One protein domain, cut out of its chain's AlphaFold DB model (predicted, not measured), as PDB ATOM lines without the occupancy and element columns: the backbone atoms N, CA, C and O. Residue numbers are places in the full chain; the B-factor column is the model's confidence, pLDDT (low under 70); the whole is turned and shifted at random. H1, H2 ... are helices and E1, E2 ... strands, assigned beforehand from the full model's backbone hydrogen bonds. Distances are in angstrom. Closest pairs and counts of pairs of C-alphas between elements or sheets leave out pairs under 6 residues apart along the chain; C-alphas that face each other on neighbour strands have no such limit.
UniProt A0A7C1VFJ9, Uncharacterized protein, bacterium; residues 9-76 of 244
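AT A GLANCE: This is residues 9 to 76 of the 244 residues of an uncharacterized protein of bacterium (UniProt A0A7C1VFJ9). A small three-stranded sheet, E3 E5 E4, has a corner of two helices next to it: H1 follows the end of E3, and H2 grazes the sheet with residues 46 to 50. The hairpin E1 E2 and the short last helix H3 lie out at two other places around the sheet. The printed part has 68 residues, with named elements in the order E1 E2 E3 H1 H2 E4 E5 H3, of mixed class; both sheets are antiparallel. It is only just compact, close to loose, with a radius of gyration of the C-alphas of 12.7 A and spans of 33 by 30 by 19 A.

HOW THE PARTS SIT: E5, residues 64 to 68, is the inner strand between E3, residues 23 to 26, and E4, residues 55 to 59. N 24 and O 66 are 2.9 A apart, and N 65 and O 58 2.8 A, within hydrogen-bond range. E4 and E5 form a hairpin. H2, residues 39 to 51, comes closest to E4 at the C-alphas of Leu 49 and Val 55, 5.8 A apart. With residues 39 to 43 alone it touches H1, residues 28 to 35, about perpendicular at 83 degrees; their closest C-alphas, of Ala 32 and Glu 39, are 5.5 A apart. E3, H1 H2 and E4 form a split strand-helix-strand unit, two strands running the same way with E5 between them, and its crossover is right-handed. E1, residues 9 to 12, and E2, residues 15 to 19, form a hairpin, with N 10 and O 17 2.8 A apart. H3, residues 71 to 74, is apart from E4. In H1 and H2 every O i to N i+4 pair is within hydrogen-bond range; H3 is too short for one.

IN THESE COORDINATES: E1 begins at C-alpha 9 (-33.446, 43.458, 1.766). H2 measures 18.3 A, E4 and E5 12.7 A each, and E2 12.3 A. H3 ends at C-alpha 74 (-13.873, 46.129, 12.209).

THE WHOLE: The C-alphas farthest apart, of Phe 14 and Ser 76, are 35.0 A apart. The printed part has no cut, and its links between named elements are tight. Mean pLDDT of the printed part is 72.4; residues 9 to 22, 61 to 62 and 70 to 76 are under 70.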
ATOM      1  N   LYS A   9     -32.268  44.330   1.792       56.34
ATOM      2  CA  LYS A   9     -33.446  43.458   1.766       56.34
ATOM      3  C   LYS A   9     -33.040  42.094   1.206       56.34
ATOM      4  O   LYS A   9     -32.543  42.000   0.086       56.34
ATOM      5  N   TRP A  10     -33.230  41.036   1.990       55.47
ATOM      6  CA  TRP A  10     -32.951  39.657   1.592       55.47
ATOM      7  C   TRP A  10     -34.207  38.803   1.732       55.47
ATOM      8  O   TRP A  10     -34.850  38.780   2.780       55.47
ATOM      9  N   MET A  11     -34.552  38.085   0.669       51.72
ATOM     10  CA  MET A  11     -35.720  37.210   0.637       51.72
ATOM     11  C   MET A  11     -35.316  35.787   1.042       51.72
ATOM     12  O   MET A  11     -34.431  35.189   0.430       51.72
ATOM     13  N   VAL A  12     -35.963  35.228   2.071       54.50
ATOM     14  CA  VAL A  12     -35.770  33.827   2.488       54.50
ATOM     15  C   VAL A  12     -37.108  33.101   2.441       54.50
ATOM     16  O   VAL A  12     -37.931  33.198   3.352       54.50
ATOM     17  N   GLY A  13     -37.336  32.359   1.356       60.84
ATOM     18  CA  GLY A  13     -38.665  31.836   1.037       60.84
ATOM     19  C   GLY A  13     -39.595  32.982   0.639       60.84
ATOM     20  O   GLY A  13     -39.224  33.794  -0.195       60.84
ATOM     21  N   PHE A  14     -40.770  33.073   1.264       48.28
ATOM     22  CA  PHE A  14     -41.757  34.139   1.023       48.28
ATOM     23  C   PHE A  14     -41.687  35.296   2.040       48.28
ATOM     24  O   PHE A  14     -42.643  36.051   2.176       48.28
ATOM     25  N   GLN A  15     -40.598  35.415   2.806       48.16
ATOM     26  CA  GLN A  15     -40.434  36.474   3.808       48.16
ATOM     27  C   GLN A  15     -39.299  37.419   3.415       48.16
ATOM     28  O   GLN A  15     -38.168  36.984   3.179       48.16
ATOM     29  N   GLU A  16     -39.614  38.713   3.365       60.88
ATOM     30  CA  GLU A  16     -38.641  39.792   3.212       60.88
ATOM     31  C   GLU A  16     -38.006  40.104   4.573       60.88
ATOM     32  O   GLU A  16     -38.700  40.351   5.559       60.88
ATOM     33  N   ILE A  17     -36.675  40.068   4.639       65.69
ATOM     34  CA  ILE A  17     -35.900  40.344   5.848       65.69
ATOM     35  C   ILE A  17     -34.980  41.520   5.544       65.69
ATOM     36  O   ILE A  17     -34.121  41.431   4.667       65.69
ATOM     37  N   MET A  18     -35.129  42.614   6.286       66.50
ATOM     38  CA  MET A  18     -34.158  43.705   6.261       66.50
ATOM     39  C   MET A  18     -32.974  43.333   7.156       66.50
ATOM     40  O   MET A  18     -33.135  43.166   8.366       66.50
ATOM     41  N   LEU A  19     -31.795  43.158   6.553       69.62
ATOM     42  CA  LEU A  19     -30.544  42.945   7.278       69.62
ATOM     43  C   LEU A  19     -29.843  44.278   7.516       69.62
ATOM     44  O   LEU A  19     -29.600  45.030   6.573       69.62
ATOM     45  N   GLN A  20     -29.482  44.517   8.773       68.56
ATOM     46  CA  GLN A  20     -28.630  45.633   9.180       68.56
ATOM     47  C   GLN A  20     -27.152  45.357   8.835       68.56
ATOM     48  O   GLN A  20     -26.771  44.186   8.704       68.56
ATOM     49  N   PRO A  21     -26.296  46.389   8.713       60.75
ATOM     50  CA  PRO A  21     -24.857  46.208   8.522       60.75
ATOM     51  C   PRO A  21     -24.249  45.263   9.571       60.75
ATOM     52  O   PRO A  21     -24.568  45.335  10.757       60.75
ATOM     53  N   GLY A  22     -23.407  44.326   9.130       65.19
ATOM     54  CA  GLY A  22     -22.801  43.322  10.016       65.19
ATOM     55  C   GLY A  22     -23.728  42.174  10.434       65.19
ATOM     56  O   GLY A  22     -23.299  41.280  11.170       65.19
ATOM     57  N   GLN A  23     -24.976  42.153   9.952       73.75
ATOM     58  CA  GLN A  23     -25.876  41.008  10.072       73.75
ATOM     59  C   GLN A  23     -25.839  40.134   8.819       73.75
ATOM     60  O   GLN A  23     -25.771  40.621   7.690       73.75
ATOM     61  N   PHE A  24     -25.944  38.822   9.022       74.75
ATOM     62  CA  PHE A  24     -26.049  37.853   7.939       74.75
ATOM     63  C   PHE A  24     -26.926  36.659   8.306       74.75
ATOM     64  O   PHE A  24     -27.066  36.270   9.470       74.75
ATOM     65  N   ILE A  25     -27.524  36.052   7.281       75.31
ATOM     66  CA  ILE A  25     -28.389  34.883   7.436       75.31
ATOM     67  C   ILE A  25     -27.540  33.616   7.450       75.31
ATOM     68  O   ILE A  25     -26.823  33.291   6.501       75.31
ATOM     69  N   PHE A  26     -27.667  32.877   8.545       78.62
ATOM     70  CA  PHE A  26     -26.936  31.664   8.841       78.62
ATOM     71  C   PHE A  26     -27.866  30.445   8.873       78.62
ATOM     72  O   PHE A  26     -28.796  30.348   9.676       78.62
ATOM     73  N   GLY A  27     -27.581  29.467   8.013       78.94
ATOM     74  CA  GLY A  27     -28.251  28.167   7.981       78.94
ATOM     75  C   GLY A  27     -27.253  27.033   8.206       78.94
ATOM     76  O   GLY A  27     -26.397  26.801   7.354       78.94
ATOM     77  N   ARG A  28     -27.383  26.295   9.318       79.06
ATOM     78  CA  ARG A  28     -26.415  25.271   9.771       79.06
ATOM     79  C   ARG A  28     -26.031  24.264   8.675       79.06
ATOM     80  O   ARG A  28     -24.848  24.086   8.401       79.06
ATOM     81  N   LYS A  29     -27.029  23.707   7.975       77.50
ATOM     82  CA  LYS A  29     -26.849  22.772   6.845       77.50
ATOM     83  C   LYS A  29     -26.080  23.378   5.663       77.50
ATOM     84  O   LYS A  29     -25.305  22.683   5.015       77.50
ATOM     85  N   LYS A  30     -26.278  24.671   5.371       79.81
ATOM     86  CA  LYS A  30     -25.569  25.377   4.288       79.81
ATOM     87  C   LYS A  30     -24.126  25.688   4.691       79.81
ATOM     88  O   LYS A  30     -23.220  25.430   3.909       79.81
ATOM     89  N   ALA A  31     -23.911  26.130   5.931       78.69
ATOM     90  CA  ALA A  31     -22.574  26.362   6.475       78.69
ATOM     91  C   ALA A  31     -21.738  25.072   6.538       78.69
ATOM     92  O   ALA A  31     -20.560  25.109   6.209       78.69
ATOM     93  N   ALA A  32     -22.337  23.928   6.887       79.94
ATOM     94  CA  ALA A  32     -21.651  22.632   6.884       79.94
ATOM     95  C   ALA A  32     -21.108  22.250   5.501       79.94
ATOM     96  O   ALA A  32     -19.960  21.822   5.385       79.94
ATOM     97  N   LYS A  33     -21.902  22.477   4.445       80.88
ATOM     98  CA  LYS A  33     -21.480  22.253   3.055       80.88
ATOM     99  C   LYS A  33     -20.384  23.227   2.611       80.88
ATOM    100  O   LYS A  33     -19.408  22.795   2.010       80.88
ATOM    101  N   GLU A  34     -20.529  24.517   2.914       79.69
ATOM    102  CA  GLU A  34     -19.568  25.555   2.505       79.69
ATOM    103  C   GLU A  34     -18.223  25.450   3.249       79.69
ATOM    104  O   GLU A  34     -17.171  25.568   2.629       79.69
ATOM    105  N   LEU A  35     -18.244  25.201   4.563       81.62
ATOM    106  CA  LEU A  35     -17.048  25.128   5.415       81.62
ATOM    107  C   LEU A  35     -16.406  23.731   5.452       81.62
ATOM    108  O   LEU A  35     -15.353  23.570   6.063       81.62
ATOM    109  N   LYS A  36     -17.038  22.711   4.850       83.81
ATOM    110  CA  LYS A  36     -16.636  21.289   4.932       83.81
ATOM    111  C   LYS A  36     -16.462  20.784   6.376       83.81
ATOM    112  O   LYS A  36     -15.629  19.926   6.656       83.81
ATOM    113  N   MET A  37     -17.262  21.311   7.304       80.88
ATOM    114  CA  MET A  37     -17.228  20.974   8.731       80.88
ATOM    115  C   MET A  37     -18.535  20.310   9.168       80.88
ATOM    116  O   MET A  37     -19.605  20.621   8.648       80.88
ATOM    117  N   SER A  38     -18.469  19.442  10.183       80.81
ATOM    118  CA  SER A  38     -19.682  18.856  10.764       80.81
ATOM    119  C   SER A  38     -20.594  19.938  11.361       80.81
ATOM    120  O   SER A  38     -20.120  20.914  11.953       80.81
ATOM    121  N   GLU A  39     -21.917  19.741  11.285       78.88
ATOM    122  CA  GLU A  39     -22.895  20.649  11.905       78.88
ATOM    123  C   GLU A  39     -22.657  20.821  13.418       78.88
ATOM    124  O   GLU A  39     -22.916  21.894  13.970       78.88
ATOM    125  N   ARG A  40     -22.107  19.792  14.081       77.12
ATOM    126  CA  ARG A  40     -21.714  19.821  15.497       77.12
ATOM    127  C   ARG A  40     -20.515  20.737  15.734       77.12
ATOM    128  O   ARG A  40     -20.570  21.554  16.646       77.12
ATOM    129  N   SER A  41     -19.467  20.644  14.913       75.88
ATOM    130  CA  SER A  41     -18.278  21.508  15.007       75.88
ATOM    131  C   SER A  41     -18.639  22.976  14.776       75.88
ATOM    132  O   SER A  41     -18.201  23.848  15.521       75.88
ATOM    133  N   ILE A  42     -19.501  23.237  13.789       83.75
ATOM    134  CA  ILE A  42     -20.025  24.572  13.482       83.75
ATOM    135  C   ILE A  42     -20.846  25.134  14.646       83.75
ATOM    136  O   ILE A  42     -20.642  26.285  15.028       83.75
ATOM    137  N   ARG A  43     -21.731  24.326  15.251       83.19
ATOM    138  CA  ARG A  43     -22.472  24.735  16.452       83.19
ATOM    139  C   ARG A  43     -21.517  25.093  17.593       83.19
ATOM    140  O   ARG A  43     -21.652  26.166  18.163       83.19
ATOM    141  N   THR A  44     -20.529  24.245  17.883       80.75
ATOM    142  CA  THR A  44     -19.537  24.499  18.943       80.75
ATOM    143  C   THR A  44     -18.746  25.789  18.702       80.75
ATOM    144  O   THR A  44     -18.508  26.544  19.642       80.75
ATOM    145  N   CYS A  45     -18.371  26.074  17.450       79.81
ATOM    146  CA  CYS A  45     -17.691  27.316  17.082       79.81
ATOM    147  C   CYS A  45     -18.591  28.545  17.307       79.81
ATOM    148  O   CYS A  45     -18.172  29.491  17.971       79.81
ATOM    149  N   LEU A  46     -19.848  28.505  16.853       83.00
ATOM    150  CA  LEU A  46     -20.820  29.582  17.082       83.00
ATOM    151  C   LEU A  46     -21.130  29.805  18.564       83.00
ATOM    152  O   LEU A  46     -21.190  30.950  19.005       83.00
ATOM    153  N   ASP A  47     -21.282  28.736  19.345       79.44
ATOM    154  CA  ASP A  47     -21.512  28.832  20.787       79.44
ATOM    155  C   ASP A  47     -20.292  29.427  21.512       79.44
ATOM    156  O   ASP A  47     -20.456  30.165  22.482       79.44
ATOM    157  N   SER A  48     -19.073  29.154  21.032       77.75
ATOM    158  CA  SER A  48     -17.850  29.799  21.520       77.75
ATOM    159  C   SER A  48     -17.835  31.297  21.185       77.75
ATOM    160  O   SER A  48     -17.738  32.129  22.085       77.75
ATOM    161  N   LEU A  49     -18.042  31.666  19.915       80.25
ATOM    162  CA  LEU A  49     -18.093  33.069  19.479       80.25
ATOM    163  C   LEU A  49     -19.183  33.871  20.213       80.25
ATOM    164  O   LEU A  49     -18.967  35.034  20.553       80.25
ATOM    165  N   ARG A  50     -20.326  33.242  20.514       78.62
ATOM    166  CA  ARG A  50     -21.401  33.834  21.321       78.62
ATOM    167  C   ARG A  50     -20.988  34.043  22.781       78.62
ATOM    168  O   ARG A  50     -21.294  35.088  23.347       78.62
ATOM    169  N   LYS A  51     -20.291  33.079  23.398       76.62
ATOM    170  CA  LYS A  51     -19.768  33.206  24.775       76.62
ATOM    171  C   LYS A  51     -18.739  34.325  24.909       76.62
ATOM    172  O   LYS A  51     -18.755  35.030  25.907       76.62
ATOM    173  N   HIS A  52     -17.889  34.500  23.901       75.19
ATOM    174  CA  HIS A  52     -16.893  35.572  23.856       75.19
ATOM    175  C   HIS A  52     -17.469  36.941  23.451       75.19
ATOM    176  O   HIS A  52     -16.701  37.872  23.264       75.19
ATOM    177  N   GLN A  53     -18.798  37.074  23.312       76.00
ATOM    178  CA  GLN A  53     -19.468  38.305  22.864       76.00
ATOM    179  C   GLN A  53     -18.963  38.831  21.504       76.00
ATOM    180  O   GLN A  53     -19.115  40.005  21.196       76.00
ATOM    181  N   ASN A  54     -18.429  37.951  20.647       71.38
ATOM    182  CA  ASN A  54     -18.004  38.305  19.288       71.38
ATOM    183  C   ASN A  54     -19.192  38.324  18.310       71.38
ATOM    184  O   ASN A  54     -19.180  39.052  17.318       71.38
ATOM    185  N   VAL A  55     -20.223  37.508  18.570       80.81
ATOM    186  CA  VAL A  55     -21.451  37.457  17.761       80.81
ATOM    187  C   VAL A  55     -22.707  37.342  18.626       80.81
ATOM    188  O   VAL A  55     -22.754  36.566  19.583       80.81
ATOM    189  N   ALA A  56     -23.761  38.057  18.242       76.06
ATOM    190  CA  ALA A  56     -25.119  37.823  18.718       76.06
ATOM    191  C   ALA A  56     -25.873  36.938  17.714       76.06
ATOM    192  O   ALA A  56     -25.664  37.033  16.506       76.06
ATOM    193  N   ILE A  57     -26.753  36.060  18.203       80.50
ATOM    194  CA  ILE A  57     -27.494  35.110  17.360       80.50
ATOM    195  C   ILE A  57     -28.981  35.184  17.702       80.50
ATOM    196  O   ILE A  57     -29.373  34.864  18.825       80.50
ATOM    197  N   LYS A  58     -29.806  35.558  16.718       77.06
ATOM    198  CA  LYS A  58     -31.272  35.531  16.787       77.06
ATOM    199  C   LYS A  58     -31.789  34.376  15.930       77.06
ATOM    200  O   LYS A  58     -31.765  34.435  14.702       77.06
ATOM    201  N   THR A  59     -32.224  33.299  16.571       74.81
ATOM    202  CA  THR A  59     -32.774  32.111  15.904       74.81
ATOM    203  C   THR A  59     -34.239  32.316  15.520       74.81
ATOM    204  O   THR A  59     -35.028  32.773  16.344       74.81
ATOM    205  N   THR A  60     -34.617  31.927  14.303       71.88
ATOM    206  CA  THR A  60     -36.011  31.745  13.865       71.88
ATOM    207  C   THR A  60     -36.252  30.272  13.520       71.88
ATOM    208  O   THR A  60     -35.308  29.483  13.433       71.88
ATOM    209  N   ASN A  61     -37.507  29.893  13.262       65.31
ATOM    210  CA  ASN A  61     -37.887  28.508  12.942       65.31
ATOM    211  C   ASN A  61     -37.220  27.943  11.669       65.31
ATOM    212  O   ASN A  61     -37.232  26.732  11.467       65.31
ATOM    213  N   LYS A  62     -36.664  28.794  10.789       64.38
ATOM    214  CA  LYS A  62     -36.088  28.380   9.492       64.38
ATOM    215  C   LYS A  62     -34.606  28.733   9.319       64.38
ATOM    216  O   LYS A  62     -33.906  28.047   8.578       64.38
ATOM    217  N   PHE A  63     -34.113  29.780   9.977       73.62
ATOM    218  CA  PHE A  63     -32.733  30.262   9.850       73.62
ATOM    219  C   PHE A  63     -32.300  31.011  11.117       73.62
ATOM    220  O   PHE A  63     -33.106  31.326  11.982       73.62
ATOM    221  N   SER A  64     -31.011  31.302  11.256       76.62
ATOM    222  CA  SER A  64     -30.503  32.199  12.299       76.62
ATOM    223  C   SER A  64     -30.029  33.496  11.660       76.62
ATOM    224  O   SER A  64     -29.399  33.455  10.609       76.62
ATOM    225  N   ILE A  65     -30.304  34.637  12.279       78.56
ATOM    226  CA  ILE A  65     -29.614  35.891  11.968       78.56
ATOM    227  C   ILE A  65     -28.427  35.970  12.924       78.56
ATOM    228  O   ILE A  65     -28.607  35.880  14.140       78.56
ATOM    229  N   VAL A  66     -27.222  36.071  12.372       79.81
ATOM    230  CA  VAL A  66     -25.987  36.264  13.135       79.81
ATOM    231  C   VAL A  66     -25.542  37.704  12.928       79.81
ATOM    232  O   VAL A  66     -25.385  38.146  11.793       79.81
ATOM    233  N   THR A  67     -25.358  38.419  14.030       79.25
ATOM    234  CA  THR A  67     -24.879  39.801  14.077       79.25
ATOM    235  C   THR A  67     -23.457  39.788  14.610       79.25
ATOM    236  O   THR A  67     -23.225  39.269  15.704       79.25
ATOM    237  N   VAL A  68     -22.505  40.354  13.871       77.88
ATOM    238  CA  VAL A  68     -21.147  40.580  14.383       77.88
ATOM    239  C   VAL A  68     -21.192  41.742  15.377       77.88
ATOM    240  O   VAL A  68     -21.650  42.831  15.040       77.88
ATOM    241  N   ILE A  69     -20.753  41.507  16.613       75.31
ATOM    242  CA  ILE A  69     -20.677  42.553  17.641       75.31
ATOM    243  C   ILE A  69     -19.444  43.420  17.347       75.31
ATOM    244  O   ILE A  69     -18.422  42.907  16.898       75.31
ATOM    245  N   ASN A  70     -19.554  44.734  17.560       67.81
ATOM    246  CA  ASN A  70     -18.541  45.740  17.211       67.81
ATOM    247  C   ASN A  70     -18.172  45.778  15.711       67.81
ATOM    248  O   ASN A  70     -17.051  46.145  15.359       67.81
ATOM    249  N   TRP A  71     -19.121  45.447  14.824       67.94
ATOM    250  CA  TRP A  71     -18.939  45.472  13.364       67.94
ATOM    251  C   TRP A  71     -18.303  46.771  12.850       67.94
ATOM    252  O   TRP A  71     -17.352  46.716  12.076       67.94
ATOM    253  N   GLU A  72     -18.762  47.925  13.335       62.66
ATOM    254  CA  GLU A  72     -18.252  49.248  12.943       62.66
ATOM    255  C   GLU A  72     -16.754  49.423  13.254       62.66
ATOM    256  O   GLU A  72     -16.011  49.951  12.426       62.66
ATOM    257  N   SER A  73     -16.263  48.881  14.376       63.41
ATOM    258  CA  SER A  73     -14.828  48.912  14.710       63.41
ATOM    259  C   SER A  73     -13.970  48.031  13.792       63.41
ATOM    260  O   SER A  73     -12.808  48.345  13.559       63.41
ATOM    261  N   TYR A  74     -14.542  46.970  13.211       64.81
ATOM    262  CA  TYR A  74     -13.873  46.129  12.209       64.81
ATOM    263  C   TYR A  74     -13.988  46.690  10.784       64.81
ATOM    264  O   TYR A  74     -13.427  46.120   9.848       64.81
ATOM    265  N   GLN A  75     -14.763  47.758  10.590       57.69
ATOM    266  CA  GLN A  75     -14.894  48.495   9.328       57.69
ATOM    267  C   GLN A  75     -14.200  49.860   9.373       57.69
ATOM    268  O   GLN A  75     -14.123  50.540   8.355       57.69
ATOM    269  N   SER A  76     -13.681  50.250  10.537       54.16
ATOM    270  CA  SER A  76     -12.882  51.457  10.697       54.16
ATOM    271  C   SER A  76     -11.531  51.262  10.009       54.16
ATOM    272  O   SER A  76     -10.703  50.483  10.484       54.16
TER     273      SER A  76